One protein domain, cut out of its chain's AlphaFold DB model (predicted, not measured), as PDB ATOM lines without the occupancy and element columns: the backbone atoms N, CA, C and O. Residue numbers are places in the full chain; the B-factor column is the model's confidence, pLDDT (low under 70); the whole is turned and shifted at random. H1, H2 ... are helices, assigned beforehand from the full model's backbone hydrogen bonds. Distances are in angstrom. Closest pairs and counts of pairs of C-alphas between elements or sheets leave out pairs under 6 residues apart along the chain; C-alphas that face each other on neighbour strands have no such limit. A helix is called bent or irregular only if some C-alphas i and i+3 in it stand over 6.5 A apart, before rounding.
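AT A GLANCE: This is residues 40 to 157 of the 163 residues of an uncharacterized protein of Phormidium tenue NIES-30 (UniProt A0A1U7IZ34). The model is a long rod of helices: the long helix H3 and the bent, still longer H4 run side by side in opposite ways, and H1 packs along part of H3 and with its first residues on H4a, making a loose three-helix bundle that runs up and down. The short H2 follows H1 and packs on the first residues of H3, while the arm H4b goes on past the beginning of H3, so that its residues 152 to 157 stick out at one end of the rod and residues 105 to 113 stick out at the other. The printed part has 118 residues with four named helices in the order H1, H2, H3, H4 and no named strand; its class is all helix. It is loose, with a radius of gyration of the C-alphas of 19.3 A, and spans 68 by 24 by 21 A.

IN THESE COORDINATES: H1 is residues 40 to 58, 26.6 A from first to last C-alpha, and begins with C-alpha 40 at (124.627, 142.927, 180.194). H2 is residues 60 to 67, eight residues. H3 is residues 75 to 106 and measures 46.6 A, from C-alpha 75 at (111.246, 172.624, 164.772) to C-alpha 106 at (132.638, 131.580, 159.211). H4, residues 115 to 157, was assigned as one helix by its hydrogen bonds, but it is bent: C-alphas 132 and 135 are 6.5 A apart. Its arm H4a is residues 115 to 132, 24.6 A long, with a kink of 32 degrees near residue 126. Its arm H4b is residues 135 to 157, 33.7 A long, and ends with C-alpha 157 at (116.866, 193.479, 173.214). The lines of the two arms stand at a steep tilt of 44 degrees.

HOW THE PARTS SIT: H3 is the hub, touching three other helices. H1, H3 and H4a form a bundle, helices set side by side, and it is up and down, each running against the one before it. H1 touches H3 along residues 82 to 90 of H3 alone, opposite ways at a shallow tilt of 24 degrees; their closest C-alphas, of Thr 56 and Phe 83, are 6.3 A apart. H2 and H3 form a helical hairpin and touch, with the C-alphas of Ala 63 and Leu 76 closest at 5.1 A, at a tilt of 36 degrees that is only just steep. H1 and H2 meet only through their link. H3 and H4a form another helical hairpin: they touch at a shallow tilt of 26 degrees, and the closest C-alphas, of Tyr 93 and Ala 129, are 5.0 A apart. H1 touches H4a with its residues 41 to 45 alone, the same way at a shallow tilt of 21 degrees; the C-alphas of Gln 42 and Ser 122 are closest, at 5.2 A. H4b touches H3 with its residues 136 to 143 alone, opposite ways at a shallow tilt of 21 degrees, the closest C-alphas being those of Ser 85 and Ala 136 at 5.6 A. H4b is apart from H1 and from H2, and H2 is apart from H4a. In H1, H2 and H3 every O i to N i+4 pair is within hydrogen-bond range; in H4a 12 of 14 are, and in H4b 18 of 19.

THE WHOLE: The two C-alphas farthest apart, those of Thr 111 and Ser 157, are 68.8 A from each other. Without the stretches that stand free, residues 105 to 113 and 152 to 157, the body spans 56 by 22 by 20 A. The printed part has no cut. The link from H1 to H2 is tight, those from H2 to H3 and from H3 to H4 are short, and no link is long. The mean pLDDT of the printed part is 76.1, and it is under 70 at residues 71 to 73, 108 to 116 and 134 to 157; the mean over H4b is 52.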
ATOM      1  N   GLY A  40     125.532 141.996 179.522       79.56
ATOM      2  CA  GLY A  40     124.627 142.927 180.194       79.56
ATOM      3  C   GLY A  40     124.739 144.345 179.633       79.56
ATOM      4  O   GLY A  40     123.726 145.000 179.407       79.56
ATOM      5  N   TRP A  41     125.955 144.786 179.317       80.69
ATOM      6  CA  TRP A  41     126.218 146.073 178.682       80.69
ATOM      7  C   TRP A  41     125.598 146.182 177.284       80.69
ATOM      8  O   TRP A  41     124.935 147.174 176.986       80.69
ATOM      9  N   GLN A  42     125.743 145.153 176.441       84.50
ATOM     10  CA  GLN A  42     125.101 145.117 175.116       84.50
ATOM     11  C   GLN A  42     123.581 145.213 175.213       84.50
ATOM     12  O   GLN A  42     122.950 145.981 174.485       84.50
ATOM     13  N   TRP A  43     122.996 144.447 176.136       88.69
ATOM     14  CA  TRP A  43     121.565 144.501 176.400       88.69
ATOM     15  C   TRP A  43     121.143 145.898 176.869       88.69
ATOM     16  O   TRP A  43     120.191 146.465 176.331       88.69
ATOM     17  N   ALA A  44     121.876 146.490 177.815       84.00
ATOM     18  CA  ALA A  44     121.584 147.817 178.342       84.00
ATOM     19  C   ALA A  44     121.667 148.893 177.253       84.00
ATOM     20  O   ALA A  44     120.775 149.732 177.165       84.00
ATOM     21  N   PHE A  45     122.685 148.847 176.388       84.88
ATOM     22  CA  PHE A  45     122.832 149.784 175.275       84.88
ATOM     23  C   PHE A  45     121.654 149.706 174.296       84.88
ATOM     24  O   PHE A  45     121.065 150.737 173.970       84.88
ATOM     25  N   ALA A  46     121.274 148.497 173.868       90.25
ATOM     26  CA  ALA A  46     120.149 148.305 172.955       90.25
ATOM     27  C   ALA A  46     118.842 148.866 173.541       90.25
ATOM     28  O   ALA A  46     118.135 149.620 172.869       90.25
ATOM     29  N   ASN A  47     118.571 148.579 174.818       90.12
ATOM     30  CA  ASN A  47     117.393 149.091 175.518       90.12
ATOM     31  C   ASN A  47     117.450 150.611 175.706       90.12
ATOM     32  O   ASN A  47     116.455 151.295 175.497       90.12
ATOM     33  N   LEU A  48     118.604 151.175 176.063       86.38
ATOM     34  CA  LEU A  48     118.751 152.620 176.255       86.38
ATOM     35  C   LEU A  48     118.497 153.380 174.950       86.38
ATOM     36  O   LEU A  48     117.856 154.431 174.957       86.38
ATOM     37  N   LEU A  49     118.940 152.827 173.823       89.31
ATOM     38  CA  LEU A  49     118.729 153.414 172.507       89.31
ATOM     39  C   LEU A  49     117.250 153.340 172.081       89.31
ATOM     40  O   LEU A  49     116.715 154.301 171.527       89.31
ATOM     41  N   GLU A  50     116.556 152.253 172.420       93.00
ATOM     42  CA  GLU A  50     115.098 152.148 172.275       93.00
ATOM     43  C   GLU A  50     114.352 153.155 173.148       93.00
ATOM     44  O   GLU A  50     113.472 153.861 172.658       93.00
ATOM     45  N   MET A  51     114.749 153.292 174.412       86.75
ATOM     46  CA  MET A  51     114.174 154.269 175.335       86.75
ATOM     47  C   MET A  51     114.399 155.701 174.839       86.75
ATOM     48  O   MET A  51     113.481 156.518 174.886       86.75
ATOM     49  N   ALA A  52     115.572 156.008 174.277       88.12
ATOM     50  CA  ALA A  52     115.844 157.303 173.656       88.12
ATOM     51  C   ALA A  52     114.927 157.572 172.450       88.12
ATOM     52  O   ALA A  52     114.420 158.687 172.296       88.12
ATOM     53  N   MET A  53     114.665 156.560 171.615       91.88
ATOM     54  CA  MET A  53     113.705 156.677 170.513       91.88
ATOM     55  C   MET A  53     112.272 156.874 171.014       91.88
ATOM     56  O   MET A  53     111.567 157.723 170.472       91.88
ATOM     57  N   LEU A  54     111.847 156.151 172.055       94.62
ATOM     58  CA  LEU A  54     110.519 156.306 172.657       94.62
ATOM     59  C   LEU A  54     110.326 157.712 173.237       94.62
ATOM     60  O   LEU A  54     109.327 158.365 172.943       94.62
ATOM     61  N   LEU A  55     111.306 158.210 173.996       89.81
ATOM     62  CA  LEU A  55     111.283 159.564 174.556       89.81
ATOM     63  C   LEU A  55     111.277 160.632 173.456       89.81
ATOM     64  O   LEU A  55     110.499 161.582 173.518       89.81
ATOM     65  N   THR A  56     112.089 160.463 172.412       87.88
ATOM     66  CA  THR A  56     112.102 161.392 171.269       87.88
ATOM     67  C   THR A  56     110.781 161.338 170.498       87.88
ATOM     68  O   THR A  56     110.271 162.377 170.081       87.88
ATOM     69  N   GLY A  57     110.187 160.152 170.358       92.38
ATOM     70  CA  GLY A  57     108.858 159.955 169.783       92.38
ATOM     71  C   GLY A  57     107.763 160.662 170.583       92.38
ATOM     72  O   GLY A  57     106.914 161.329 169.996       92.38
ATOM     73  N   LEU A  58     107.833 160.610 171.917       93.44
ATOM     74  CA  LEU A  58     106.906 161.303 172.817       93.44
ATOM     75  C   LEU A  58     106.989 162.834 172.693       93.44
ATOM     76  O   LEU A  58     105.992 163.524 172.892       93.44
ATOM     77  N   ILE A  59     108.151 163.373 172.313       88.00
ATOM     78  CA  ILE A  59     108.340 164.806 172.019       88.00
ATOM     79  C   ILE A  59     107.757 165.186 170.639       88.00
ATOM     80  O   ILE A  59     107.550 166.367 170.356       88.00
ATOM     81  N   GLY A  60     107.417 164.215 169.786       89.75
ATOM     82  CA  GLY A  60     106.883 164.433 168.436       89.75
ATOM     83  C   GLY A  60     105.693 165.402 168.360       89.75
ATOM     84  O   GLY A  60     105.766 166.369 167.600       89.75
ATOM     85  N   PRO A  61     104.627 165.242 169.170       90.25
ATOM     86  CA  PRO A  61     103.508 166.186 169.200       90.25
ATOM     87  C   PRO A  61     103.922 167.621 169.552       90.25
ATOM     88  O   PRO A  61     103.401 168.572 168.973       90.25
ATOM     89  N   ILE A  62     104.899 167.793 170.451       87.69
ATOM     90  CA  ILE A  62     105.432 169.111 170.829       87.69
ATOM     91  C   ILE A  62     106.177 169.737 169.644       87.69
ATOM     92  O   ILE A  62     106.022 170.926 169.375       87.69
ATOM     93  N   ALA A  63     106.940 168.941 168.890       86.81
ATOM     94  CA  ALA A  63     107.626 169.409 167.687       86.81
ATOM     95  C   ALA A  63     106.646 169.849 166.584       86.81
ATOM     96  O   ALA A  63     106.887 170.853 165.906       86.81
ATOM     97  N   VAL A  64     105.524 169.135 166.431       89.31
ATOM     98  CA  VAL A  64     104.435 169.513 165.517       89.31
ATOM     99  C   VAL A  64     103.778 170.811 165.984       89.31
ATOM    100  O   VAL A  64     103.688 171.751 165.196       89.31
ATOM    101  N   ALA A  65     103.405 170.918 167.262       87.00
ATOM    102  CA  ALA A  65     102.810 172.131 167.825       87.00
ATOM    103  C   ALA A  65     103.731 173.354 167.663       87.00
ATOM    104  O   ALA A  65     103.289 174.420 167.241       87.00
ATOM    105  N   GLY A  66     105.033 173.184 167.913       84.31
ATOM    106  CA  GLY A  66     106.036 174.235 167.737       84.31
ATOM    107  C   GLY A  66     106.188 174.714 166.291       84.31
ATOM    108  O   GLY A  66     106.493 175.881 166.067       84.31
ATOM    109  N   SER A  67     105.933 173.857 165.296       85.44
ATOM    110  CA  SER A  67     106.010 174.248 163.881       85.44
ATOM    111  C   SER A  67     104.883 175.173 163.410       85.44
ATOM    112  O   SER A  67     105.026 175.807 162.368       85.44
ATOM    113  N   VAL A  68     103.790 175.282 164.173       84.50
ATOM    114  CA  VAL A  68     102.667 176.187 163.873       84.50
ATOM    115  C   VAL A  68     103.006 177.640 164.243       84.50
ATOM    116  O   VAL A  68     102.381 178.570 163.741       84.50
ATOM    117  N   VAL A  69     104.015 177.861 165.094       82.69
ATOM    118  CA  VAL A  69     104.419 179.200 165.540       82.69
ATOM    119  C   VAL A  69     105.308 179.868 164.474       82.69
ATOM    120  O   VAL A  69     106.422 179.402 164.238       82.69
ATOM    121  N   PRO A  70     104.891 181.001 163.873       70.50
ATOM    122  CA  PRO A  70     105.573 181.607 162.718       70.50
ATOM    123  C   PRO A  70     106.921 182.290 163.033       70.50
ATOM    124  O   PRO A  70     107.586 182.777 162.125       70.50
ATOM    125  N   LEU A  71     107.331 182.347 164.306       67.50
ATOM    126  CA  LEU A  71     108.536 183.048 164.781       67.50
ATOM    127  C   LEU A  71     109.712 182.117 165.131       67.50
ATOM    128  O   LEU A  71     110.782 182.595 165.504       67.50
ATOM    129  N   GLN A  72     109.537 180.797 165.038       61.06
ATOM    130  CA  GLN A  72     110.580 179.810 165.338       61.06
ATOM    131  C   GLN A  72     111.042 179.122 164.049       61.06
ATOM    132  O   GLN A  72     110.361 179.214 163.041       61.06
ATOM    133  N   GLY A  73     112.235 178.509 164.062       62.88
ATOM    134  CA  GLY A  73     112.895 177.918 162.885       62.88
ATOM    135  C   GLY A  73     112.104 176.786 162.213       62.88
ATOM    136  O   GLY A  73     110.909 176.874 161.986       62.88
ATOM    137  N   ARG A  74     112.734 175.659 161.880       81.44
ATOM    138  CA  ARG A  74     111.995 174.474 161.402       81.44
ATOM    139  C   ARG A  74     111.969 173.397 162.508       81.44
ATOM    140  O   ARG A  74     112.675 172.403 162.337       81.44
ATOM    141  N   PRO A  75     111.212 173.554 163.630       82.81
ATOM    142  CA  PRO A  75     111.246 172.624 164.772       82.81
ATOM    143  C   PRO A  75     110.955 171.179 164.382       82.81
ATOM    144  O   PRO A  75     111.670 170.263 164.784       82.81
ATOM    145  N   LEU A  76     109.949 170.984 163.525       86.88
ATOM    146  CA  LEU A  76     109.585 169.668 163.016       86.88
ATOM    147  C   LEU A  76     110.734 169.027 162.228       86.88
ATOM    148  O   LEU A  76     111.013 167.846 162.397       86.88
ATOM    149  N   TRP A  77     111.452 169.810 161.420       85.19
ATOM    150  CA  TRP A  77     112.603 169.307 160.668       85.19
ATOM    151  C   TRP A  77     113.779 168.954 161.577       85.19
ATOM    152  O   TRP A  77     114.392 167.911 161.378       85.19
ATOM    153  N   SER A  78     114.080 169.769 162.593       84.50
ATOM    154  CA  SER A  78     115.128 169.425 163.565       84.50
ATOM    155  C   SER A  78     114.785 168.173 164.369       84.50
ATOM    156  O   SER A  78     115.661 167.347 164.614       84.50
ATOM    157  N   TRP A  79     113.511 168.006 164.735       87.88
ATOM    158  CA  TRP A  79     113.039 166.810 165.422       87.88
ATOM    159  C   TRP A  79     113.135 165.575 164.522       87.88
ATOM    160  O   TRP A  79     113.681 164.568 164.959       87.88
ATOM    161  N   LEU A  80     112.698 165.664 163.259       89.31
ATOM    162  CA  LEU A  80     112.812 164.564 162.294       89.31
ATOM    163  C   LEU A  80     114.267 164.118 162.131       89.31
ATOM    164  O   LEU A  80     114.552 162.928 162.223       89.31
ATOM    165  N   VAL A  81     115.198 165.060 161.949       87.38
ATOM    166  CA  VAL A  81     116.635 164.746 161.845       87.38
ATOM    167  C   VAL A  81     117.144 164.051 163.112       87.38
ATOM    168  O   VAL A  81     117.868 163.063 163.009       87.38
ATOM    169  N   GLY A  82     116.739 164.511 164.300       85.31
ATOM    170  CA  GLY A  82     117.093 163.865 165.566       85.31
ATOM    171  C   GLY A  82     116.510 162.455 165.714       85.31
ATOM    172  O   GLY A  82     117.228 161.521 166.065       85.31
ATOM    173  N   PHE A  83     115.231 162.270 165.389       89.62
ATOM    174  CA  PHE A  83     114.556 160.975 165.474       89.62
ATOM    175  C   PHE A  83     115.160 159.953 164.500       89.62
ATOM    176  O   PHE A  83     115.483 158.831 164.892       89.62
ATOM    177  N   PHE A  84     115.394 160.352 163.245       89.75
ATOM    178  CA  PHE A  84     116.037 159.490 162.253       89.75
ATOM    179  C   PHE A  84     117.515 159.230 162.561       89.75
ATOM    180  O   PHE A  84     117.999 158.147 162.251       89.75
ATOM    181  N   SER A  85     118.224 160.154 163.216       87.12
ATOM    182  CA  SER A  85     119.586 159.910 163.713       87.12
ATOM    183  C   SER A  85     119.628 158.759 164.716       87.12
ATOM    184  O   SER A  85     120.439 157.847 164.563       87.12
ATOM    185  N   LEU A  86     118.715 158.749 165.692       89.81
ATOM    186  CA  LEU A  86     118.603 157.649 166.655       89.81
ATOM    187  C   LEU A  86     118.215 156.335 165.966       89.81
ATOM    188  O   LEU A  86     118.805 155.293 166.248       89.81
ATOM    189  N   GLY A  87     117.284 156.386 165.008       91.12
ATOM    190  CA  GLY A  87     116.938 155.226 164.184       91.12
ATOM    191  C   GLY A  87     118.137 154.679 163.402       91.12
ATOM    192  O   GLY A  87     118.369 153.471 163.388       91.12
ATOM    193  N   MET A  88     118.948 155.563 162.817       88.38
ATOM    194  CA  MET A  88     120.166 155.193 162.098       88.38
ATOM    195  C   MET A  88     121.224 154.603 163.035       88.38
ATOM    196  O   MET A  88     121.905 153.653 162.652       88.38
ATOM    197  N   ALA A  89     121.330 155.099 164.273       89.00
ATOM    198  CA  ALA A  89     122.191 154.511 165.298       89.00
ATOM    199  C   ALA A  89     121.768 153.071 165.612       89.00
ATOM    200  O   ALA A  89     122.601 152.165 165.586       89.00
ATOM    201  N   LYS A  90     120.463 152.842 165.830       91.75
ATOM    202  CA  LYS A  90     119.910 151.506 166.102       91.75
ATOM    203  C   LYS A  90     120.180 150.542 164.957       91.75
ATOM    204  O   LYS A  90     120.634 149.420 165.166       91.75
ATOM    205  N   PHE A  91     119.889 150.993 163.740       91.94
ATOM    206  CA  PHE A  91     120.089 150.206 162.536       91.94
ATOM    207  C   PHE A  91     121.566 149.845 162.352       91.94
ATOM    208  O   PHE A  91     121.892 148.672 162.198       91.94
ATOM    209  N   SER A  92     122.460 150.831 162.455       89.44
ATOM    210  CA  SER A  92     123.905 150.625 162.309       89.44
ATOM    211  C   SER A  92     124.441 149.652 163.355       89.44
ATOM    212  O   SER A  92     125.181 148.740 163.004       89.44
ATOM    213  N   TYR A  93     124.021 149.791 164.617       91.25
ATOM    214  CA  TYR A  93     124.390 148.861 165.684       91.25
ATOM    215  C   TYR A  93     123.998 147.417 165.343       91.25
ATOM    216  O   TYR A  93     124.853 146.535 165.351       91.25
ATOM    217  N   ASN A  94     122.738 147.181 164.964       93.00
ATOM    218  CA  ASN A  94     122.262 145.837 164.623       93.00
ATOM    219  C   ASN A  94     122.985 145.246 163.404       93.00
ATOM    220  O   ASN A  94     123.291 144.055 163.393       93.00
ATOM    221  N   VAL A  95     123.289 146.066 162.393       92.31
ATOM    222  CA  VAL A  95     124.052 145.627 161.213       92.31
ATOM    223  C   VAL A  95     125.481 145.244 161.594       92.31
ATOM    224  O   VAL A  95     125.945 144.183 161.186       92.31
ATOM    225  N   ILE A  96     126.171 146.060 162.398       88.44
ATOM    226  CA  ILE A  96     127.537 145.766 162.854       88.44
ATOM    227  C   ILE A  96     127.561 144.460 163.655       88.44
ATOM    228  O   ILE A  96     128.390 143.599 163.379       88.44
ATOM    229  N   VAL A  97     126.635 144.285 164.601       89.12
ATOM    230  CA  VAL A  97     126.539 143.058 165.410       89.12
ATOM    231  C   VAL A  97     126.222 141.840 164.535       89.12
ATOM    232  O   VAL A  97     126.831 140.788 164.711       89.12
ATOM    233  N   GLY A  98     125.327 141.976 163.552       88.19
ATOM    234  CA  GLY A  98     124.999 140.902 162.612       88.19
ATOM    235  C   GLY A  98     126.185 140.489 161.735       88.19
ATOM    236  O   GLY A  98     126.445 139.298 161.582       88.19
ATOM    237  N   LEU A  99     126.944 141.453 161.210       87.56
ATOM    238  CA  LEU A  99     128.176 141.189 160.457       87.56
ATOM    239  C   LEU A  99     129.257 140.558 161.339       87.56
ATOM    240  O   LEU A  99     129.957 139.648 160.912       87.56
ATOM    241  N   ALA A 100     129.376 141.005 162.587       84.94
ATOM    242  CA  ALA A 100     130.302 140.409 163.539       84.94
ATOM    243  C   ALA A 100     129.942 138.929 163.790       84.94
ATOM    244  O   ALA A 100     130.817 138.064 163.776       84.94
ATOM    245  N   ALA A 101     128.650 138.611 163.922       84.81
ATOM    246  CA  ALA A 101     128.182 137.238 164.077       84.81
ATOM    247  C   ALA A 101     128.496 136.352 162.857       84.81
ATOM    248  O   ALA A 101     128.863 135.190 163.036       84.81
ATOM    249  N   THR A 102     128.407 136.872 161.624       85.19
ATOM    250  CA  THR A 102     128.729 136.068 160.429       85.19
ATOM    251  C   THR A 102     130.209 135.703 160.354       85.19
ATOM    252  O   THR A 102     130.531 134.589 159.945       85.19
ATOM    253  N   VAL A 103     131.103 136.591 160.799       82.19
ATOM    254  CA  VAL A 103     132.547 136.317 160.875       82.19
ATOM    255  C   VAL A 103     132.845 135.206 161.881       82.19
ATOM    256  O   VAL A 103     133.631 134.316 161.575       82.19
ATOM    257  N   VAL A 104     132.184 135.205 163.043       80.81
ATOM    258  CA  VAL A 104     132.356 134.142 164.053       80.81
ATOM    259  C   VAL A 104     131.907 132.787 163.519       80.81
ATOM    260  O   VAL A 104     132.617 131.798 163.687       80.81
ATOM    261  N   VAL A 105     130.756 132.747 162.841       81.00
ATOM    262  CA  VAL A 105     130.246 131.515 162.222       81.00
ATOM    263  C   VAL A 105     131.194 131.025 161.124       81.00
ATOM    264  O   VAL A 105     131.479 129.835 161.053       81.00
ATOM    265  N   ALA A 106     131.718 131.928 160.293       79.38
ATOM    266  CA  ALA A 106     132.638 131.580 159.211       79.38
ATOM    267  C   ALA A 106     134.023 131.125 159.702       79.38
ATOM    268  O   ALA A 106     134.682 130.344 159.022       79.38
ATOM    269  N   ALA A 107     134.470 131.604 160.864       75.31
ATOM    270  CA  ALA A 107     135.760 131.246 161.447       75.31
ATOM    271  C   ALA A 107     135.751 129.898 162.196       75.31
ATOM    272  O   ALA A 107     136.774 129.536 162.770       75.31
ATOM    273  N   GLU A 108     134.610 129.193 162.253       66.25
ATOM    274  CA  GLU A 108     134.394 127.994 163.091       66.25
ATOM    275  C   GLU A 108     134.830 128.198 164.561       66.25
ATOM    276  O   GLU A 108     135.104 127.252 165.300       66.25
ATOM    277  N   ALA A 109     134.857 129.454 165.025       61.09
ATOM    278  CA  ALA A 109     135.350 129.874 166.336       61.09
ATOM    279  C   ALA A 109     134.307 129.646 167.447       61.09
ATOM    280  O   ALA A 109     134.109 130.475 168.334       61.09
ATOM    281  N   GLN A 110     133.606 128.516 167.393       55.62
ATOM    282  CA  GLN A 110     132.425 128.241 168.210       55.62
ATOM    283  C   GLN A 110     132.763 127.891 169.671       55.62
ATOM    284  O   GLN A 110     131.882 127.917 170.530       55.62
ATOM    285  N   THR A 111     134.031 127.579 169.962       51.25
ATOM    286  CA  THR A 111     134.475 127.020 171.253       51.25
ATOM    287  C   THR A 111     135.573 127.801 171.971       51.25
ATOM    288  O   THR A 111     135.894 127.462 173.107       51.25
ATOM    289  N   SER A 112     136.143 128.853 171.387       43.38
ATOM    290  CA  SER A 112     137.368 129.452 171.930       43.38
ATOM    291  C   SER A 112     137.132 130.842 172.496       43.38
ATOM    292  O   SER A 112     137.521 131.806 171.863       43.38
ATOM    293  N   SER A 113     136.507 130.932 173.677       53.12
ATOM    294  CA  SER A 113     136.738 131.993 174.684       53.12
ATOM    295  C   SER A 113     137.037 133.402 174.129       53.12
ATOM    296  O   SER A 113     137.987 134.058 174.560       53.12
ATOM    297  N   ASP A 114     136.270 133.870 173.137       67.31
ATOM    298  CA  ASP A 114     136.682 135.040 172.358       67.31
ATOM    299  C   ASP A 114     136.192 136.319 173.037       67.31
ATOM    300  O   ASP A 114     135.300 137.045 172.590       67.31
ATOM    301  N   PHE A 115     136.778 136.568 174.204       67.06
ATOM    302  CA  PHE A 115     136.622 137.797 174.963       67.06
ATOM    303  C   PHE A 115     136.907 139.024 174.080       67.06
ATOM    304  O   PHE A 115     136.276 140.064 174.256       67.06
ATOM    305  N   GLY A 116     137.790 138.887 173.079       69.38
ATOM    306  CA  GLY A 116     138.075 139.907 172.069       69.38
ATOM    307  C   GLY A 116     136.872 140.216 171.175       69.38
ATOM    308  O   GLY A 116     136.520 141.385 171.007       69.38
ATOM    309  N   PHE A 117     136.185 139.187 170.673       77.12
ATOM    310  CA  PHE A 117     134.922 139.356 169.951       77.12
ATOM    311  C   PHE A 117     133.848 140.016 170.823       77.12
ATOM    312  O   PHE A 117     133.203 140.978 170.400       77.12
ATOM    313  N   LEU A 118     133.691 139.544 172.065       75.44
ATOM    314  CA  LEU A 118     132.746 140.109 173.030       75.44
ATOM    315  C   LEU A 118     133.030 141.592 173.303       75.44
ATOM    316  O   LEU A 118     132.096 142.391 173.370       75.44
ATOM    317  N   LEU A 119     134.299 141.983 173.418       72.94
ATOM    318  CA  LEU A 119     134.728 143.371 173.605       72.94
ATOM    319  C   LEU A 119     134.428 144.219 172.359       72.94
ATOM    320  O   LEU A 119     133.902 145.329 172.473       72.94
ATOM    321  N   LEU A 120     134.669 143.674 171.163       75.56
ATOM    322  CA  LEU A 120     134.356 144.332 169.893       75.56
ATOM    323  C   LEU A 120     132.863 144.678 169.799       75.56
ATOM    324  O   LEU A 120     132.513 145.836 169.560       75.56
ATOM    325  N   ILE A 121     131.976 143.708 170.027       82.81
ATOM    326  CA  ILE A 121     130.526 143.925 169.901       82.81
ATOM    327  C   ILE A 121     129.938 144.742 171.058       82.81
ATOM    328  O   ILE A 121     128.952 145.448 170.870       82.81
ATOM    329  N   SER A 122     130.529 144.673 172.254       70.81
ATOM    330  CA  SER A 122     130.004 145.377 173.429       70.81
ATOM    331  C   SER A 122     130.458 146.827 173.521       70.81
ATOM    332  O   SER A 122     129.683 147.662 173.971       70.81
ATOM    333  N   ILE A 123     131.670 147.164 173.082       76.38
ATOM    334  CA  ILE A 123     132.218 148.519 173.242       76.38
ATOM    335  C   ILE A 123     132.388 149.201 171.886       76.38
ATOM    336  O   ILE A 123     131.863 150.296 171.672       76.38
ATOM    337  N   LEU A 124     133.084 148.557 170.948       75.38
ATOM    338  CA  LEU A 124     133.412 149.169 169.657       75.38
ATOM    339  C   LEU A 124     132.181 149.339 168.764       75.38
ATOM    340  O   LEU A 124     132.035 150.389 168.140       75.38
ATOM    341  N   ALA A 125     131.276 148.358 168.721       82.81
ATOM    342  CA  ALA A 125     130.076 148.451 167.891       82.81
ATOM    343  C   ALA A 125     129.135 149.599 168.318       82.81
ATOM    344  O   ALA A 125     128.734 150.366 167.439       82.81
ATOM    345  N   PRO A 126     128.828 149.814 169.617       82.94
ATOM    346  CA  PRO A 126     128.100 151.003 170.066       82.94
ATOM    347  C   PRO A 126     128.775 152.321 169.694       82.94
ATOM    348  O   PRO A 126     128.111 153.226 169.191       82.94
ATOM    349  N   VAL A 127     130.092 152.433 169.893       81.69
ATOM    350  CA  VAL A 127     130.846 153.650 169.552       81.69
ATOM    351  C   VAL A 127     130.787 153.920 168.051       81.69
ATOM    352  O   VAL A 127     130.515 155.047 167.643       81.69
ATOM    353  N   LEU A 128     130.983 152.895 167.220       79.44
ATOM    354  CA  LEU A 128     130.927 153.018 165.766       79.44
ATOM    355  C   LEU A 128     129.514 153.378 165.288       79.44
ATOM    356  O   LEU A 128     129.358 154.278 164.467       79.44
ATOM    357  N   ALA A 129     128.482 152.741 165.840       84.88
ATOM    358  CA  ALA A 129     127.089 153.045 165.525       84.88
ATOM    359  C   ALA A 129     126.726 154.494 165.878       84.88
ATOM    360  O   ALA A 129     126.106 155.198 165.078       84.88
ATOM    361  N   LEU A 130     127.161 154.965 167.051       82.00
ATOM    362  CA  LEU A 130     126.987 156.352 167.468       82.00
ATOM    363  C   LEU A 130     127.851 157.321 166.663       82.00
ATOM    364  O   LEU A 130     127.421 158.446 166.472       82.00
ATOM    365  N   ALA A 131     129.024 156.934 166.162       79.19
ATOM    366  CA  ALA A 131     129.828 157.781 165.278       79.19
ATOM    367  C   ALA A 131     129.170 157.936 163.897       79.19
ATOM    368  O   ALA A 131     129.070 159.050 163.381       79.19
ATOM    369  N   ILE A 132     128.648 156.836 163.342       78.75
ATOM    370  CA  ILE A 132     127.892 156.813 162.080       78.75
ATOM    371  C   ILE A 132     126.621 157.665 162.205       78.75
ATOM    372  O   ILE A 132     126.305 158.454 161.316       78.75
ATOM    373  N   ALA A 133     125.915 157.562 163.332       77.44
ATOM    374  CA  ALA A 133     124.719 158.358 163.598       77.44
ATOM    375  C   ALA A 133     125.012 159.790 164.083       77.44
ATOM    376  O   ALA A 133     124.204 160.700 163.879       77.44
ATOM    377  N   GLY A 134     126.157 159.997 164.732       63.00
ATOM    378  CA  GLY A 134     126.575 161.198 165.462       63.00
ATOM    379  C   GLY A 134     126.888 162.399 164.580       63.00
ATOM    380  O   GLY A 134     126.845 163.533 165.061       63.00
ATOM    381  N   GLY A 135     127.039 162.186 163.269       58.12
ATOM    382  CA  GLY A 135     126.897 163.255 162.279       58.12
ATOM    383  C   GLY A 135     125.585 164.046 162.431       58.12
ATOM    384  O   GLY A 135     125.547 165.232 162.112       58.12
ATOM    385  N   ALA A 136     124.531 163.448 163.003       47.75
ATOM    386  CA  ALA A 136     123.239 164.099 163.213       47.75
ATOM    387  C   ALA A 136     122.955 164.554 164.667       47.75
ATOM    388  O   ALA A 136     122.231 165.534 164.851       47.75
ATOM    389  N   GLY A 137     123.595 163.988 165.701       48.16
ATOM    390  CA  GLY A 137     123.488 164.488 167.089       48.16
ATOM    391  C   GLY A 137     124.119 165.877 167.288       48.16
ATOM    392  O   GLY A 137     123.547 166.754 167.939       48.16
ATOM    393  N   MET A 138     125.253 166.127 166.625       52.47
ATOM    394  CA  MET A 138     125.885 167.453 166.549       52.47
ATOM    395  C   MET A 138     124.995 168.491 165.848       52.47
ATOM    396  O   MET A 138     125.029 169.667 166.209       52.47
ATOM    397  N   ALA A 139     124.172 168.082 164.877       49.50
ATOM    398  CA  ALA A 139     123.227 168.971 164.199       49.50
ATOM    399  C   ALA A 139     122.068 169.388 165.124       49.50
ATOM    400  O   ALA A 139     121.686 170.558 165.134       49.50
ATOM    401  N   VAL A 140     121.570 168.468 165.958       45.53
ATOM    402  CA  VAL A 140     120.556 168.760 166.988       45.53
ATOM    403  C   VAL A 140     121.131 169.666 168.078       45.53
ATOM    404  O   VAL A 140     120.534 170.695 168.382       45.53
ATOM    405  N   PHE A 141     122.318 169.359 168.612       46.72
ATOM    406  CA  PHE A 141     122.968 170.196 169.626       46.72
ATOM    407  C   PHE A 141     123.248 171.617 169.111       46.72
ATOM    408  O   PHE A 141     122.944 172.591 169.801       46.72
ATOM    409  N   ARG A 142     123.751 171.766 167.877       52.03
ATOM    410  CA  ARG A 142     123.961 173.075 167.223       52.03
ATOM    411  C   ARG A 142     122.643 173.807 166.936       52.03
ATOM    412  O   ARG A 142     122.578 175.022 167.101       52.03
ATOM    413  N   GLY A 143     121.588 173.086 166.552       47.91
ATOM    414  CA  GLY A 143     120.253 173.650 166.333       47.91
ATOM    415  C   GLY A 143     119.599 174.168 167.619       47.91
ATOM    416  O   GLY A 143     119.059 175.272 167.635       47.91
ATOM    417  N   VAL A 144     119.707 173.411 168.714       48.84
ATOM    418  CA  VAL A 144     119.150 173.770 170.028       48.84
ATOM    419  C   VAL A 144     119.951 174.900 170.682       48.84
ATOM    420  O   VAL A 144     119.367 175.902 171.088       48.84
ATOM    421  N   SER A 145     121.284 174.806 170.724       49.16
ATOM    422  CA  SER A 145     122.148 175.858 171.295       49.16
ATOM    423  C   SER A 145     122.056 177.183 170.524       49.16
ATOM    424  O   SER A 145     121.994 178.256 171.134       49.16
ATOM    425  N   GLY A 146     121.949 177.128 169.192       50.66
ATOM    426  CA  GLY A 146     121.698 178.303 168.355       50.66
ATOM    427  C   GLY A 146     120.313 178.927 168.579       50.66
ATOM    428  O   GLY A 146     120.182 180.152 168.542       50.66
ATOM    429  N   GLY A 147     119.290 178.109 168.853       51.50
ATOM    430  CA  GLY A 147     117.935 178.563 169.185       51.50
ATOM    431  C   GLY A 147     117.840 179.235 170.560       51.50
ATOM    432  O   GLY A 147     117.265 180.317 170.674       51.50
ATOM    433  N   VAL A 148     118.470 178.650 171.585       51.22
ATOM    434  CA  VAL A 148     118.512 179.194 172.959       51.22
ATOM    435  C   VAL A 148     119.254 180.533 173.008       51.22
ATOM    436  O   VAL A 148     118.769 181.488 173.612       51.22
ATOM    437  N   THR A 149     120.378 180.651 172.297       54.59
ATOM    438  CA  THR A 149     121.160 181.899 172.238       54.59
ATOM    439  C   THR A 149     120.364 183.049 171.608       54.59
ATOM    440  O   THR A 149     120.439 184.188 172.064       54.59
ATOM    441  N   ARG A 150     119.537 182.763 170.589       52.53
ATOM    442  CA  ARG A 150     118.672 183.769 169.948       52.53
ATOM    443  C   ARG A 150     117.498 184.191 170.833       52.53
ATOM    444  O   ARG A 150     117.144 185.363 170.826       52.53
ATOM    445  N   LEU A 151     116.939 183.279 171.625       52.09
ATOM    446  CA  LEU A 151     115.902 183.586 172.618       52.09
ATOM    447  C   LEU A 151     116.415 184.529 173.718       52.09
ATOM    448  O   LEU A 151     115.732 185.487 174.075       52.09
ATOM    449  N   ILE A 152     117.643 184.310 174.192       58.09
ATOM    450  CA  ILE A 152     118.299 185.187 175.175       58.09
ATOM    451  C   ILE A 152     118.623 186.560 174.556       58.09
ATOM    452  O   ILE A 152     118.417 187.593 175.194       58.09
ATOM    453  N   ALA A 153     119.065 186.598 173.294       55.12
ATOM    454  CA  ALA A 153     119.332 187.849 172.578       55.12
ATOM    455  C   ALA A 153     118.058 188.687 172.343       55.12
ATOM    456  O   ALA A 153     118.072 189.904 172.506       55.12
ATOM    457  N   VAL A 154     116.930 188.047 172.024       58.94
ATOM    458  CA  VAL A 154     115.642 188.741 171.866       58.94
ATOM    459  C   VAL A 154     115.125 189.252 173.217       58.94
ATOM    460  O   VAL A 154     114.719 190.410 173.307       58.94
ATOM    461  N   GLY A 155     115.224 188.447 174.281       56.28
ATOM    462  CA  GLY A 155     114.819 188.844 175.635       56.28
ATOM    463  C   GLY A 155     115.636 190.004 176.217       56.28
ATOM    464  O   GLY A 155     115.098 190.822 176.956       56.28
ATOM    465  N   THR A 156     116.910 190.125 175.840       55.81
ATOM    466  CA  THR A 156     117.773 191.250 176.245       55.81
ATOM    467  C   THR A 156     117.588 192.495 175.373       55.81
ATOM    468  O   THR A 156     117.735 193.605 175.872       55.81
ATOM    469  N   SER A 157     117.183 192.347 174.105       52.19
ATOM    470  CA  SER A 157     116.866 193.479 173.214       52.19
ATOM    471  C   SER A 157     115.512 194.153 173.490       52.19
ATOM    472  O   SER A 157     115.280 195.274 173.043       52.19
TER     473      SER A 157